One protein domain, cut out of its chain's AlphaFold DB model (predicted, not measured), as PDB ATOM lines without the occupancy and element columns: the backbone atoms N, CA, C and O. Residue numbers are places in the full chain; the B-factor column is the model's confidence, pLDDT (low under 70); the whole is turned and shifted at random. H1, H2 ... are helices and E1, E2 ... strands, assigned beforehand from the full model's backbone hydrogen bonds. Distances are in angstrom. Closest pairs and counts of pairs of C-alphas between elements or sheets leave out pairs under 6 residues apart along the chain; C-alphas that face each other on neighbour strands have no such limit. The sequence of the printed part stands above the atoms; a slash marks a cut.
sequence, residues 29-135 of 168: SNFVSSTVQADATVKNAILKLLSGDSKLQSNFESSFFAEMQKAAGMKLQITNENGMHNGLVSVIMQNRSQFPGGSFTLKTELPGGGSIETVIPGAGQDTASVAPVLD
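What this domain is: This is residues 29 to 135 of the 168 residues of an uncharacterized protein of Rhizobium leguminosarum (UniProt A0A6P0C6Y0). A small antiparallel sheet of three strands has helix H4 packed along one face, and the long helix H3 crosses H4 on the side away from the sheet. H4 lies in the middle, while the helical hairpin of H1 and H2 sits beside it, and residues 36 to 37 of its link pair with strand E1. The printed part has 107 residues, with four named helices followed by three named strands, H1 H2 H3 H4 E1 E2 E3, and the sheet order is E1 - E2 - E3. The class is mixed, helices and strands; the whole is compact, with a radius of gyration of the C-alphas of 13.2 A and spans of 37 by 29 by 25 A.

Where its parts are: H1, residues 29 to 34, begins at C-alpha 29, (-48.158, -37.249, 37.001), and is 8.6 A long. H2, residues 40 to 52, is 17.6 A long. H3, residues 54 to 73, is the longest helix, 28.5 A, and ends at C-alpha 73, (-64.633, -47.170, 16.661). H4, residues 80 to 94, is 21.1 A long. E1, residues 104 to 109, measures 16.7 A, and E2, residues 115 to 120, measures 16.0 A. E3, residues 132 to 134, is 5.8 A long and ends at C-alpha 134, (-44.136, -46.699, 17.022).

How they stand to each other: E1, E2 and E3 form a meander, each strand the antiparallel neighbour of the one before. The hairpin E1 and E2 has N 106 and O 118 within hydrogen-bond range at 2.8 A, and the hairpin E2 and E3 has N 133 and O 117 at 2.7 A. H4 and the sheet make two layers, a helix on one face of a sheet: its height over the sheet is 9.6 A, and it lies over E1 and E2, along the strands, at 4 degrees to E2 on the local plane. H3 touches H4, opposite ways at a steep tilt of 54 degrees, the closest C-alphas being those of Ser 63 and Gly 87, 4.5 A apart. H3 is apart from E1, E2 and E3. H2 touches H3 only at the corner, about perpendicular at 78 degrees, with the closest C-alphas, of Leu 50 and Gln 57, 5.7 A apart. H1 and H2 form a helical hairpin with a shallow tilt of 30 degrees; their closest C-alphas, of Ser 29 and Leu 47, are 5.9 A apart. H1 only grazes the sheet, with residues 31 to 34. In H1, H2, H3 and H4 every O i to N i+4 pair is within hydrogen-bond range.

The domain as a whole: The two C-alphas farthest apart, those of Thr 41 and Lys 75, are 37.1 A apart. The printed part has no cut. The link from E2 to E3, 11 residues, is long. The mean pLDDT of the printed part is 77.1; residues 111 to 113 and 123 to 135 are under 70, and E3 has a mean of 42.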
ATOM      1  N   SER A  29     -49.430 -37.416  36.291       80.06
ATOM      2  CA  SER A  29     -48.158 -37.249  37.001       80.06
ATOM      3  C   SER A  29     -47.489 -38.584  37.328       80.06
ATOM      4  O   SER A  29     -46.268 -38.689  37.165       80.06
ATOM      5  N   ASN A  30     -48.252 -39.609  37.731       83.19
ATOM      6  CA  ASN A  30     -47.715 -40.956  37.940       83.19
ATOM      7  C   ASN A  30     -47.206 -41.523  36.616       83.19
ATOM      8  O   ASN A  30     -46.039 -41.891  36.535       83.19
ATOM      9  N   PHE A  31     -48.032 -41.480  35.566       83.69
ATOM     10  CA  PHE A  31     -47.679 -41.950  34.226       83.69
ATOM     11  C   PHE A  31     -46.405 -41.285  33.685       83.69
ATOM     12  O   PHE A  31     -45.493 -41.958  33.201       83.69
ATOM     13  N   VAL A  32     -46.296 -39.959  33.814       84.62
ATOM     14  CA  VAL A  32     -45.103 -39.217  33.383       84.62
ATOM     15  C   VAL A  32     -43.878 -39.606  34.205       84.62
ATOM     16  O   VAL A  32     -42.780 -39.747  33.665       84.62
ATOM     17  N   SER A  33     -44.044 -39.801  35.511       82.81
ATOM     18  CA  SER A  33     -42.939 -40.147  36.404       82.81
ATOM     19  C   SER A  33     -42.412 -41.557  36.142       82.81
ATOM     20  O   SER A  33     -41.193 -41.715  36.045       82.81
ATOM     21  N   SER A  34     -43.303 -42.538  35.974       79.69
ATOM     22  CA  SER A  34     -42.966 -43.961  35.860       79.69
ATOM     23  C   SER A  34     -42.640 -44.425  34.447       79.69
ATOM     24  O   SER A  34     -41.815 -45.318  34.287       79.69
ATOM     25  N   THR A  35     -43.293 -43.853  33.432       80.94
ATOM     26  CA  THR A  35     -43.380 -44.493  32.108       80.94
ATOM     27  C   THR A  35     -42.875 -43.599  30.978       80.94
ATOM     28  O   THR A  35     -42.425 -44.100  29.948       80.94
ATOM     29  N   VAL A  36     -42.919 -42.274  31.152       83.62
ATOM     30  CA  VAL A  36     -42.440 -41.320  30.142       83.62
ATOM     31  C   VAL A  36     -40.946 -41.037  30.323       83.62
ATOM     32  O   VAL A  36     -40.481 -40.590  31.381       83.62
ATOM     33  N   GLN A  37     -40.205 -41.250  29.240       86.06
ATOM     34  CA  GLN A  37     -38.819 -40.859  29.043       86.06
ATOM     35  C   GLN A  37     -38.772 -39.595  28.174       86.06
ATOM     36  O   GLN A  37     -39.282 -39.560  27.054       86.06
ATOM     37  N   ALA A  38     -38.174 -38.543  28.721       85.12
ATOM     38  CA  ALA A  38     -37.938 -37.256  28.078       85.12
ATOM     39  C   ALA A  38     -36.761 -36.568  28.786       85.12
ATOM     40  O   ALA A  38     -36.391 -36.972  29.894       85.12
ATOM     41  N   ASP A  39     -36.205 -35.512  28.186       85.69
ATOM     42  CA  ASP A  39     -35.223 -34.663  28.872       85.69
ATOM     43  C   ASP A  39     -35.787 -34.128  30.202       85.69
ATOM     44  O   ASP A  39     -36.984 -33.843  30.310       85.69
ATOM     45  N   ALA A  40     -34.930 -33.957  31.213       85.31
ATOM     46  CA  ALA A  40     -35.341 -33.516  32.547       85.31
ATOM     47  C   ALA A  40     -36.097 -32.176  32.521       85.31
ATOM     48  O   ALA A  40     -37.061 -31.992  33.266       85.31
ATOM     49  N   THR A  41     -35.715 -31.261  31.628       84.94
ATOM     50  CA  THR A  41     -36.383 -29.966  31.444       84.94
ATOM     51  C   THR A  41     -37.814 -30.152  30.949       84.94
ATOM     52  O   THR A  41     -38.746 -29.547  31.478       84.94
ATOM     53  N   VAL A  42     -37.998 -31.033  29.960       84.88
ATOM     54  CA  VAL A  42     -39.310 -31.365  29.392       84.88
ATOM     55  C   VAL A  42     -40.160 -32.088  30.430       84.88
ATOM     56  O   VAL A  42     -41.298 -31.692  30.664       84.88
ATOM     57  N   LYS A  43     -39.605 -33.093  31.113       85.88
ATOM     58  CA  LYS A  43     -40.317 -33.862  32.142       85.88
ATOM     59  C   LYS A  43     -40.791 -32.961  33.287       85.88
ATOM     60  O   LYS A  43     -41.948 -33.046  33.688       85.88
ATOM     61  N   ASN A  44     -39.953 -32.029  33.739       85.88
ATOM     62  CA  ASN A  44     -40.334 -31.036  34.743       85.88
ATOM     63  C   ASN A  44     -41.408 -30.064  34.239       85.88
ATOM     64  O   ASN A  44     -42.314 -29.726  34.997       85.88
ATOM     65  N   ALA A  45     -41.343 -29.631  32.976       84.88
ATOM     66  CA  ALA A  45     -42.379 -28.788  32.381       84.88
ATOM     67  C   ALA A  45     -43.730 -29.518  32.316       84.88
ATOM     68  O   ALA A  45     -44.743 -28.947  32.711       84.88
ATOM     69  N   ILE A  46     -43.737 -30.793  31.910       84.88
ATOM     70  CA  ILE A  46     -44.937 -31.642  31.893       84.88
ATOM     71  C   ILE A  46     -45.521 -31.778  33.303       84.88
ATOM     72  O   ILE A  46     -46.707 -31.527  33.507       84.88
ATOM     73  N   LEU A  47     -44.694 -32.151  34.285       86.06
ATOM     74  CA  LEU A  47     -45.143 -32.323  35.667       86.06
ATOM     75  C   LEU A  47     -45.680 -31.013  36.245       86.06
ATOM     76  O   LEU A  47     -46.749 -31.005  36.842       86.06
ATOM     77  N   LYS A  48     -44.998 -29.888  36.012       83.50
ATOM     78  CA  LYS A  48     -45.454 -28.568  36.462       83.50
ATOM     79  C   LYS A  48     -46.790 -28.181  35.828       83.50
ATOM     80  O   LYS A  48     -47.655 -27.658  36.525       83.50
ATOM     81  N   LEU A  49     -46.956 -28.449  34.534       79.62
ATOM     82  CA  LEU A  49     -48.185 -28.168  33.800       79.62
ATOM     83  C   LEU A  49     -49.362 -28.982  34.357       79.62
ATOM     84  O   LEU A  49     -50.429 -28.435  34.619       79.62
ATOM     85  N   LEU A  50     -49.149 -30.277  34.593       78.81
ATOM     86  CA  LEU A  50     -50.184 -31.183  35.089       78.81
ATOM     87  C   LEU A  50     -50.476 -30.990  36.581       78.81
ATOM     88  O   LEU A  50     -51.612 -31.158  36.998       78.81
ATOM     89  N   SER A  51     -49.489 -30.637  37.406       77.81
ATOM     90  CA  SER A  51     -49.697 -30.386  38.840       77.81
ATOM     91  C   SER A  51     -50.256 -28.993  39.138       77.81
ATOM     92  O   SER A  51     -50.838 -28.795  40.200       77.81
ATOM     93  N   GLY A  52     -50.062 -28.028  38.236       71.94
ATOM     94  CA  GLY A  52     -50.457 -26.634  38.439       71.94
ATOM     95  C   GLY A  52     -51.874 -26.281  37.984       71.94
ATOM     96  O   GLY A  52     -52.373 -25.234  38.391       71.94
ATOM     97  N   ASP A  53     -52.521 -27.116  37.161       76.38
ATOM     98  CA  ASP A  53     -53.814 -26.793  36.548       76.38
ATOM     99  C   ASP A  53     -54.737 -28.026  36.452       76.38
ATOM    100  O   ASP A  53     -54.539 -28.934  35.638       76.38
ATOM    101  N   SER A  54     -55.792 -28.042  37.273       76.94
ATOM    102  CA  SER A  54     -56.803 -29.110  37.283       76.94
ATOM    103  C   SER A  54     -57.578 -29.214  35.968       76.94
ATOM    104  O   SER A  54     -58.046 -30.296  35.607       76.94
ATOM    105  N   LYS A  55     -57.673 -28.124  35.197       79.19
ATOM    106  CA  LYS A  55     -58.281 -28.134  33.866       79.19
ATOM    107  C   LYS A  55     -57.420 -28.912  32.877       79.19
ATOM    108  O   LYS A  55     -57.955 -29.609  32.022       79.19
ATOM    109  N   LEU A  56     -56.096 -28.840  33.003       79.81
ATOM    110  CA  LEU A  56     -55.187 -29.588  32.132       79.81
ATOM    111  C   LEU A  56     -55.157 -31.078  32.466       79.81
ATOM    112  O   LEU A  56     -55.070 -31.890  31.546       79.81
ATOM    113  N   GLN A  57     -55.326 -31.450  33.738       80.62
ATOM    114  CA  GLN A  57     -55.583 -32.848  34.108       80.62
ATOM    115  C   GLN A  57     -56.887 -33.356  33.486       80.62
ATOM    116  O   GLN A  57     -56.901 -34.406  32.851       80.62
ATOM    117  N   SER A  58     -57.961 -32.568  33.567       82.06
ATOM    118  CA  SER A  58     -59.234 -32.919  32.931       82.06
ATOM    119  C   SER A  58     -59.123 -33.018  31.399       82.06
ATOM    120  O   SER A  58     -59.702 -33.919  30.789       82.06
ATOM    121  N   ASN A  59     -58.326 -32.152  30.763       81.19
ATOM    122  CA  ASN A  59     -58.036 -32.234  29.329       81.19
ATOM    123  C   ASN A  59     -57.220 -33.483  28.971       81.19
ATOM    124  O   ASN A  59     -57.456 -34.079  27.918       81.19
ATOM    125  N   PHE A  60     -56.276 -33.889  29.824       84.25
ATOM    126  CA  PHE A  60     -55.530 -35.136  29.665       84.25
ATOM    127  C   PHE A  60     -56.467 -36.346  29.723       84.25
ATOM    128  O   PHE A  60     -56.475 -37.147  28.788       84.25
ATOM    129  N   GLU A  61     -57.307 -36.441  30.755       84.56
ATOM    130  CA  GLU A  61     -58.286 -37.525  30.899       84.56
ATOM    131  C   GLU A  61     -59.260 -37.562  29.717       84.56
ATOM    132  O   GLU A  61     -59.497 -38.615  29.124       84.56
ATOM    133  N   SER A  62     -59.777 -36.400  29.312       82.88
ATOM    134  CA  SER A  62     -60.678 -36.292  28.161       82.88
ATOM    135  C   SER A  62     -60.001 -36.747  26.866       82.88
ATOM    136  O   SER A  62     -60.610 -37.463  26.072       82.88
ATOM    137  N   SER A  63     -58.731 -36.379  26.665       80.38
ATOM    138  CA  SER A  63     -57.951 -36.801  25.494       80.38
ATOM    139  C   SER A  63     -57.669 -38.306  25.511       80.38
ATOM    140  O   SER A  63     -57.780 -38.955  24.473       80.38
ATOM    141  N   PHE A  64     -57.378 -38.879  26.683       83.25
ATOM    142  CA  PHE A  64     -57.247 -40.325  26.870       83.25
ATOM    143  C   PHE A  64     -58.532 -41.061  26.457       83.25
ATOM    144  O   PHE A  64     -58.487 -41.970  25.626       83.25
ATOM    145  N   PHE A  65     -59.692 -40.653  26.985       83.69
ATOM    146  CA  PHE A  65     -60.964 -41.306  26.660       83.69
ATOM    147  C   PHE A  65     -61.352 -41.137  25.190       83.69
ATOM    148  O   PHE A  65     -61.908 -42.068  24.601       83.69
ATOM    149  N   ALA A  66     -61.055 -39.981  24.591       80.94
ATOM    150  CA  ALA A  66     -61.282 -39.747  23.170       80.94
ATOM    151  C   ALA A  66     -60.454 -40.706  22.303       80.94
ATOM    152  O   ALA A  66     -60.996 -41.293  21.367       80.94
ATOM    153  N   GLU A  67     -59.182 -40.935  22.641       76.56
ATOM    154  CA  GLU A  67     -58.327 -41.856  21.887       76.56
ATOM    155  C   GLU A  67     -58.767 -43.317  22.055       76.56
ATOM    156  O   GLU A  67     -58.863 -44.054  21.072       76.56
ATOM    157  N   MET A  68     -59.138 -43.724  23.274       79.12
ATOM    158  CA  MET A  68     -59.694 -45.058  23.534       79.12
ATOM    159  C   MET A  68     -60.994 -45.297  22.751       79.12
ATOM    160  O   MET A  68     -61.170 -46.357  22.145       79.12
ATOM    161  N   GLN A  69     -61.898 -44.311  22.712       81.00
ATOM    162  CA  GLN A  69     -63.132 -44.394  21.922       81.00
ATOM    163  C   GLN A  69     -62.855 -44.429  20.419       81.00
ATOM    164  O   GLN A  69     -63.467 -45.223  19.701       81.00
ATOM    165  N   LYS A  70     -61.924 -43.603  19.937       73.50
ATOM    166  CA  LYS A  70     -61.514 -43.576  18.532       73.50
ATOM    167  C   LYS A  70     -60.988 -44.947  18.108       73.50
ATOM    168  O   LYS A  70     -61.473 -45.504  17.123       73.50
ATOM    169  N   ALA A  71     -60.065 -45.525  18.878       72.31
ATOM    170  CA  ALA A  71     -59.532 -46.864  18.638       72.31
ATOM    171  C   ALA A  71     -60.641 -47.927  18.605       72.31
ATOM    172  O   ALA A  71     -60.706 -48.709  17.654       72.31
ATOM    173  N   ALA A  72     -61.570 -47.893  19.566       73.81
ATOM    174  CA  ALA A  72     -62.715 -48.800  19.596       73.81
ATOM    175  C   ALA A  72     -63.602 -48.669  18.343       73.81
ATOM    176  O   ALA A  72     -63.976 -49.680  17.745       73.81
ATOM    177  N   GLY A  73     -63.882 -47.439  17.893       73.44
ATOM    178  CA  GLY A  73     -64.633 -47.170  16.661       73.44
ATOM    179  C   GLY A  73     -63.947 -47.717  15.405       73.44
ATOM    180  O   GLY A  73     -64.612 -48.175  14.477       73.44
ATOM    181  N   MET A  74     -62.614 -47.757  15.407       74.62
ATOM    182  CA  MET A  74     -61.796 -48.341  14.338       74.62
ATOM    183  C   MET A  74     -61.542 -49.844  14.521       74.62
ATOM    184  O   MET A  74     -60.808 -50.441  13.734       74.62
ATOM    185  N   LYS A  75     -62.159 -50.475  15.532       77.06
ATOM    186  CA  LYS A  75     -61.958 -51.884  15.920       77.06
ATOM    187  C   LYS A  75     -60.498 -52.226  16.241       77.06
ATOM    188  O   LYS A  75     -60.066 -53.364  16.062       77.06
ATOM    189  N   LEU A  76     -59.746 -51.243  16.723       73.12
ATOM    190  CA  LEU A  76     -58.369 -51.391  17.169       73.12
ATOM    191  C   LEU A  76     -58.343 -51.551  18.687       73.12
ATOM    192  O   LEU A  76     -59.071 -50.875  19.410       73.12
ATOM    193  N   GLN A  77     -57.486 -52.450  19.164       74.75
ATOM    194  CA  GLN A  77     -57.201 -52.583  20.587       74.75
ATOM    195  C   GLN A  77     -55.898 -51.846  20.873       74.75
ATOM    196  O   GLN A  77     -54.838 -52.269  20.417       74.75
ATOM    197  N   ILE A  78     -55.990 -50.734  21.598       76.06
ATOM    198  CA  ILE A  78     -54.828 -50.006  22.111       76.06
ATOM    199  C   ILE A  78     -54.726 -50.222  23.620       76.06
ATOM    200  O   ILE A  78     -55.739 -50.427  24.292       76.06
ATOM    201  N   THR A  79     -53.506 -50.204  24.153       82.12
ATOM    202  CA  THR A  79     -53.296 -50.277  25.602       82.12
ATOM    203  C   THR A  79     -53.602 -48.931  26.259       82.12
ATOM    204  O   THR A  79     -53.620 -47.889  25.595       82.12
ATOM    205  N   ASN A  80     -53.796 -48.936  27.579       83.44
ATOM    206  CA  ASN A  80     -54.016 -47.702  28.331       83.44
ATOM    207  C   ASN A  80     -52.823 -46.744  28.195       83.44
ATOM    208  O   ASN A  80     -53.016 -45.542  28.066       83.44
ATOM    209  N   GLU A  81     -51.594 -47.261  28.159       82.62
ATOM    210  CA  GLU A  81     -50.371 -46.469  27.993       82.62
ATOM    211  C   GLU A  81     -50.310 -45.783  26.629       82.62
ATOM    212  O   GLU A  81     -49.826 -44.658  26.543       82.62
ATOM    213  N   ASN A  82     -50.843 -46.413  25.578       81.44
ATOM    214  CA  ASN A  82     -50.957 -45.794  24.259       81.44
ATOM    215  C   ASN A  82     -51.962 -44.631  24.287       81.44
ATOM    216  O   ASN A  82     -51.641 -43.518  23.868       81.44
ATOM    217  N   GLY A  83     -53.135 -44.847  24.892       80.56
ATOM    218  CA  GLY A  83     -54.112 -43.780  25.112       80.56
ATOM    219  C   GLY A  83     -53.542 -42.623  25.943       80.56
ATOM    220  O   GLY A  83     -53.727 -41.459  25.592       80.56
ATOM    221  N   MET A  84     -52.809 -42.926  27.020       84.94
ATOM    222  CA  MET A  84     -52.196 -41.919  27.894       84.94
ATOM    223  C   MET A  84     -51.061 -41.172  27.192       84.94
ATOM    224  O   MET A  84     -50.949 -39.957  27.344       84.94
ATOM    225  N   HIS A  85     -50.254 -41.857  26.379       86.62
ATOM    226  CA  HIS A  85     -49.226 -41.224  25.556       86.62
ATOM    227  C   HIS A  85     -49.845 -40.205  24.593       86.62
ATOM    228  O   HIS A  85     -49.447 -39.041  24.587       86.62
ATOM    229  N   ASN A  86     -50.867 -40.606  23.834       83.56
ATOM    230  CA  ASN A  86     -51.529 -39.720  22.873       83.56
ATOM    231  C   ASN A  86     -52.267 -38.567  23.570       83.56
ATOM    232  O   ASN A  86     -52.217 -37.424  23.110       83.56
ATOM    233  N   GLY A  87     -52.893 -38.835  24.720       83.94
ATOM    234  CA  GLY A  87     -53.513 -37.802  25.548       83.94
ATOM    235  C   GLY A  87     -52.502 -36.765  26.041       83.94
ATOM    236  O   GLY A  87     -52.747 -35.561  25.945       83.94
ATOM    237  N   LEU A  88     -51.328 -37.216  26.490       84.81
ATOM    238  CA  LEU A  88     -50.238 -36.343  26.916       84.81
ATOM    239  C   LEU A  88     -49.701 -35.491  25.760       84.81
ATOM    240  O   LEU A  88     -49.546 -34.279  25.915       84.81
ATOM    241  N   VAL A  89     -49.463 -36.100  24.595       86.06
ATOM    242  CA  VAL A  89     -49.040 -35.392  23.375       86.06
ATOM    243  C   VAL A  89     -50.037 -34.286  23.023       86.06
ATOM    244  O   VAL A  89     -49.626 -33.153  22.778       86.06
ATOM    245  N   SER A  90     -51.342 -34.576  23.062       83.31
ATOM    246  CA  SER A  90     -52.397 -33.595  22.777       83.31
ATOM    247  C   SER A  90     -52.328 -32.385  23.714       83.31
ATOM    248  O   SER A  90     -52.304 -31.240  23.256       83.31
ATOM    249  N   VAL A  91     -52.208 -32.614  25.026       83.62
ATOM    250  CA  VAL A  91     -52.106 -31.532  26.022       83.62
ATOM    251  C   VAL A  91     -50.838 -30.698  25.825       83.62
ATOM    252  O   VAL A  91     -50.894 -29.468  25.914       83.62
ATOM    253  N   ILE A  92     -49.707 -31.338  25.517       84.69
ATOM    254  CA  ILE A  92     -48.434 -30.659  25.247       84.69
ATOM    255  C   ILE A  92     -48.537 -29.780  24.003       84.69
ATOM    256  O   ILE A  92     -48.124 -28.623  24.039       84.69
ATOM    257  N   MET A  93     -49.118 -30.296  22.919       82.56
ATOM    258  CA  MET A  93     -49.298 -29.551  21.671       82.56
ATOM    259  C   MET A  93     -50.233 -28.349  21.852       82.56
ATOM    260  O   MET A  93     -49.930 -27.259  21.370       82.56
ATOM    261  N   GLN A  94     -51.320 -28.502  22.612       83.44
ATOM    262  CA  GLN A  94     -52.233 -27.399  22.939       83.44
ATOM    263  C   GLN A  94     -51.570 -26.305  23.789       83.44
ATOM    264  O   GLN A  94     -51.951 -25.141  23.707       83.44
ATOM    265  N   ASN A  95     -50.564 -26.665  24.592       83.50
ATOM    266  CA  ASN A  95     -49.849 -25.753  25.487       83.50
ATOM    267  C   ASN A  95     -48.394 -25.544  25.054       83.50
ATOM    268  O   ASN A  95     -47.532 -25.253  25.884       83.50
ATOM    269  N   ARG A  96     -48.102 -25.691  23.755       83.81
ATOM    270  CA  ARG A  96     -46.733 -25.793  23.236       83.81
ATOM    271  C   ARG A  96     -45.835 -24.612  23.603       83.81
ATOM    272  O   ARG A  96     -44.631 -24.798  23.775       83.81
ATOM    273  N   SER A  97     -46.411 -23.423  23.759       82.44
ATOM    274  CA  SER A  97     -45.718 -22.200  24.182       82.44
ATOM    275  C   SER A  97     -45.114 -22.275  25.591       82.44
ATOM    276  O   SER A  97     -44.213 -21.503  25.900       82.44
ATOM    277  N   GLN A  98     -45.579 -23.199  26.436       82.38
ATOM    278  CA  GLN A  98     -45.073 -23.408  27.798       82.38
ATOM    279  C   GLN A  98     -43.893 -24.395  27.858       82.38
ATOM    280  O   GLN A  98     -43.307 -24.603  28.920       82.38
ATOM    281  N   PHE A  99     -43.542 -25.004  26.724       84.12
ATOM    282  CA  PHE A  99     -42.460 -25.976  26.591       84.12
ATOM    283  C   PHE A  99     -41.229 -25.354  25.915       84.12
ATOM    284  O   PHE A  99     -41.359 -24.333  25.233       84.12
ATOM    285  N   PRO A 100     -40.033 -25.966  26.047       80.06
ATOM    286  CA  PRO A 100     -38.812 -25.477  25.403       80.06
ATOM    287  C   PRO A 100     -39.017 -25.183  23.913       80.06
ATOM    288  O   PRO A 100     -39.683 -25.950  23.226       80.06
ATOM    289  N   GLY A 101     -38.466 -24.083  23.395       78.50
ATOM    290  CA  GLY A 101     -38.764 -23.620  22.030       78.50
ATOM    291  C   GLY A 101     -38.355 -24.587  20.911       78.50
ATOM    292  O   GLY A 101     -38.995 -24.601  19.862       78.50
ATOM    293  N   GLY A 102     -37.336 -25.421  21.140       81.88
ATOM    294  CA  GLY A 102     -36.885 -26.448  20.194       81.88
ATOM    295  C   GLY A 102     -37.730 -27.722  20.227       81.88
ATOM    296  O   GLY A 102     -38.490 -27.948  21.168       81.88
ATOM    297  N   SER A 103     -37.591 -28.558  19.199       83.12
ATOM    298  CA  SER A 103     -38.234 -29.873  19.149       83.12
ATOM    299  C   SER A 103     -37.700 -30.802  20.240       83.12
ATOM    300  O   SER A 103     -36.532 -30.716  20.620       83.12
ATOM    301  N   PHE A 104     -38.539 -31.708  20.729       83.25
ATOM    302  CA  PHE A 104     -38.151 -32.721  21.708       83.25
ATOM    303  C   PHE A 104     -38.925 -34.017  21.495       83.25
ATOM    304  O   PHE A 104     -40.008 -34.013  20.922       83.25
ATOM    305  N   THR A 105     -38.383 -35.127  21.983       85.31
ATOM    306  CA  THR A 105     -38.990 -36.451  21.827       85.31
ATOM    307  C   THR A 105     -39.574 -36.922  23.151       85.31
ATOM    308  O   THR A 105     -38.934 -36.807  24.198       85.31
ATOM    309  N   LEU A 106     -40.785 -37.467  23.100       84.69
ATOM    310  CA  LEU A 106     -41.424 -38.191  24.190       84.69
ATOM    311  C   LEU A 106     -41.376 -39.673  23.874       84.69
ATOM    312  O   LEU A 106     -41.889 -40.082  22.839       84.69
ATOM    313  N   LYS A 107     -40.818 -40.475  24.770       85.94
ATOM    314  CA  LYS A 107     -40.838 -41.929  24.667       85.94
ATOM    315  C   LYS A 107     -41.652 -42.513  25.813       85.94
ATOM    316  O   LYS A 107     -41.486 -42.108  26.958       85.94
ATOM    317  N   THR A 108     -42.524 -43.466  25.524       84.00
ATOM    318  CA  THR A 108     -43.283 -44.220  26.525       84.00
ATOM    319  C   THR A 108     -43.019 -45.697  26.326       84.00
ATOM    320  O   THR A 108     -43.242 -46.220  25.236       84.00
ATOM    321  N   GLU A 109     -42.559 -46.370  27.375       81.12
ATOM    322  CA  GLU A 109     -42.414 -47.825  27.354       81.12
ATOM    323  C   GLU A 109     -43.761 -48.504  27.605       81.12
ATOM    324  O   GLU A 109     -44.541 -48.090  28.462       81.12
ATOM    325  N   LEU A 110     -44.044 -49.542  26.826       77.81
ATOM    326  CA  LEU A 110     -45.278 -50.308  26.900       77.81
ATOM    327  C   LEU A 110     -45.073 -51.587  27.720       77.81
ATOM    328  O   LEU A 110     -44.032 -52.246  27.591       77.81
ATOM    329  N   PRO A 111     -46.082 -52.008  28.504       64.44
ATOM    330  CA  PRO A 111     -46.063 -53.300  29.176       64.44
ATOM    331  C   PRO A 111     -46.069 -54.411  28.116       64.44
ATOM    332  O   PRO A 111     -47.076 -54.669  27.463       64.44
ATOM    333  N   GLY A 112     -44.907 -55.030  27.898       67.75
ATOM    334  CA  GLY A 112     -44.675 -55.972  26.795       67.75
ATOM    335  C   GLY A 112     -43.361 -55.757  26.041       67.75
ATOM    336  O   GLY A 112     -43.043 -56.547  25.157       67.75
ATOM    337  N   GLY A 113     -42.588 -54.723  26.396       68.56
ATOM    338  CA  GLY A 113     -41.229 -54.505  25.882       68.56
ATOM    339  C   GLY A 113     -41.144 -53.671  24.600       68.56
ATOM    340  O   GLY A 113     -40.065 -53.562  24.029       68.56
ATOM    341  N   GLY A 114     -42.257 -53.086  24.147       78.56
ATOM    342  CA  GLY A 114     -42.276 -52.099  23.059       78.56
ATOM    343  C   GLY A 114     -42.208 -50.661  23.577       78.56
ATOM    344  O   GLY A 114     -42.364 -50.418  24.773       78.56
ATOM    345  N   SER A 115     -42.033 -49.690  22.681       80.50
ATOM    346  CA  SER A 115     -42.124 -48.268  23.032       80.50
ATOM    347  C   SER A 115     -42.817 -47.432  21.961       80.50
ATOM    348  O   SER A 115     -42.735 -47.732  20.770       80.50
ATOM    349  N   ILE A 116     -43.467 -46.356  22.401       81.75
ATOM    350  CA  ILE A 116     -44.051 -45.320  21.549       81.75
ATOM    351  C   ILE A 116     -43.168 -44.085  21.649       81.75
ATOM    352  O   ILE A 116     -42.923 -43.609  22.757       81.75
ATOM    353  N   GLU A 117     -42.713 -43.560  20.517       85.50
ATOM    354  CA  GLU A 117     -41.945 -42.322  20.460       85.50
ATOM    355  C   GLU A 117     -42.716 -41.260  19.678       85.50
ATOM    356  O   GLU A 117     -43.199 -41.518  18.583       85.50
ATOM    357  N   THR A 118     -42.817 -40.047  20.210       83.44
ATOM    358  CA  THR A 118     -43.432 -38.913  19.515       83.44
ATOM    359  C   THR A 118     -42.497 -37.723  19.537       83.44
ATOM    360  O   THR A 118     -42.079 -37.269  20.603       83.44
ATOM    361  N   VAL A 119     -42.203 -37.183  18.356       85.12
ATOM    362  CA  VAL A 119     -41.452 -35.936  18.213       85.12
ATOM    363  C   VAL A 119     -42.415 -34.763  18.325       85.12
ATOM    364  O   VAL A 119     -43.255 -34.549  17.458       85.12
ATOM    365  N   ILE A 120     -42.271 -33.973  19.379       81.75
ATOM    366  CA  ILE A 120     -42.963 -32.702  19.543       81.75
ATOM    367  C   ILE A 120     -42.151 -31.619  18.818       81.75
ATOM    368  O   ILE A 120     -40.993 -31.392  19.179       81.75
ATOM    369  N   PRO A 121     -42.714 -30.944  17.803       77.25
ATOM    370  CA  PRO A 121     -42.003 -29.947  17.007       77.25
ATOM    371  C   PRO A 121     -41.712 -28.687  17.825       77.25
ATOM    372  O   PRO A 121     -42.301 -28.473  18.884       77.25
ATOM    373  N   GLY A 122     -40.801 -27.838  17.350       78.12
ATOM    374  CA  GLY A 122     -40.546 -26.516  17.922       78.12
ATOM    375  C   GLY A 122     -41.790 -25.619  17.934       78.12
ATOM    376  O   GLY A 122     -42.695 -25.781  17.116       78.12
ATOM    377  N   ALA A 123     -41.841 -24.640  18.841       67.06
ATOM    378  CA  ALA A 123     -42.904 -23.634  18.810       67.06
ATOM    379  C   ALA A 123     -42.784 -22.806  17.512       67.06
ATOM    380  O   ALA A 123     -41.782 -22.126  17.309       67.06
ATOM    381  N   GLY A 124     -43.787 -22.891  16.631       60.62
ATOM    382  CA  GLY A 124     -43.776 -22.228  15.319       60.62
ATOM    383  C   GLY A 124     -43.205 -23.060  14.163       60.62
ATOM    384  O   GLY A 124     -43.070 -22.529  13.066       60.62
ATOM    385  N   GLN A 125     -42.885 -24.341  14.378       54.44
ATOM    386  CA  GLN A 125     -42.657 -25.289  13.282       54.44
ATOM    387  C   GLN A 125     -43.973 -25.984  12.918       54.44
ATOM    388  O   GLN A 125     -44.685 -26.455  13.807       54.44
ATOM    389  N   ASP A 126     -44.293 -26.019  11.618       47.03
ATOM    390  CA  ASP A 126     -45.535 -26.588  11.085       47.03
ATOM    391  C   ASP A 126     -45.811 -27.991  11.638       47.03
ATOM    392  O   ASP A 126     -44.981 -28.901  11.580       47.03
ATOM    393  N   THR A 127     -47.025 -28.179  12.154       49.31
ATOM    394  CA  THR A 127     -47.504 -29.408  12.804       49.31
ATOM    395  C   THR A 127     -47.851 -30.525  11.815       49.31
ATOM    396  O   THR A 127     -48.444 -31.530  12.203       49.31
ATOM    397  N   ALA A 128     -47.503 -30.367  10.535       43.69
ATOM    398  CA  ALA A 128     -47.997 -31.178   9.424       43.69
ATOM    399  C   ALA A 128     -47.483 -32.635   9.392       43.69
ATOM    400  O   ALA A 128     -47.831 -33.378   8.480       43.69
ATOM    401  N   SER A 129     -46.653 -33.084  10.341       43.66
ATOM    402  CA  SER A 129     -46.102 -34.454  10.326       43.66
ATOM    403  C   SER A 129     -45.766 -35.036  11.701       43.66
ATOM    404  O   SER A 129     -44.895 -35.896  11.817       43.66
ATOM    405  N   VAL A 130     -46.455 -34.612  12.765       44.62
ATOM    406  CA  VAL A 130     -46.262 -35.217  14.095       44.62
ATOM    407  C   VAL A 130     -46.998 -36.554  14.162       44.62
ATOM    408  O   VAL A 130     -48.092 -36.647  14.709       44.62
ATOM    409  N   ALA A 131     -46.418 -37.588  13.557       47.81
ATOM    410  CA  ALA A 131     -46.832 -38.969  13.762       47.81
ATOM    411  C   ALA A 131     -46.011 -39.580  14.916       47.81
ATOM    412  O   ALA A 131     -44.791 -39.404  14.935       47.81
ATOM    413  N   PRO A 132     -46.631 -40.309  15.865       42.12
ATOM    414  CA  PRO A 132     -45.901 -41.163  16.777       42.12
ATOM    415  C   PRO A 132     -45.170 -42.211  15.932       42.12
ATOM    416  O   PRO A 132     -45.777 -42.957  15.157       42.12
ATOM    417  N   VAL A 133     -43.852 -42.256  16.061       42.06
ATOM    418  CA  VAL A 133     -43.027 -43.351  15.574       42.06
ATOM    419  C   VAL A 133     -43.187 -44.486  16.587       42.06
ATOM    420  O   VAL A 133     -42.579 -44.493  17.655       42.06
ATOM    421  N   LEU A 134     -44.071 -45.437  16.284       41.91
ATOM    422  CA  LEU A 134     -44.136 -46.699  17.022       41.91
ATOM    423  C   LEU A 134     -42.993 -47.609  16.560       41.91
ATOM    424  O   LEU A 134     -42.865 -47.854  15.357       41.91
ATOM    425  N   ASP A 135     -42.213 -48.151  17.503       38.19
ATOM    426  CA  ASP A 135     -41.313 -49.270  17.211       38.19
ATOM    427  C   ASP A 135     -42.162 -50.448  16.708       38.19
ATOM    428  O   ASP A 135     -43.031 -50.976  17.406       38.19
TER     429      ASP A 135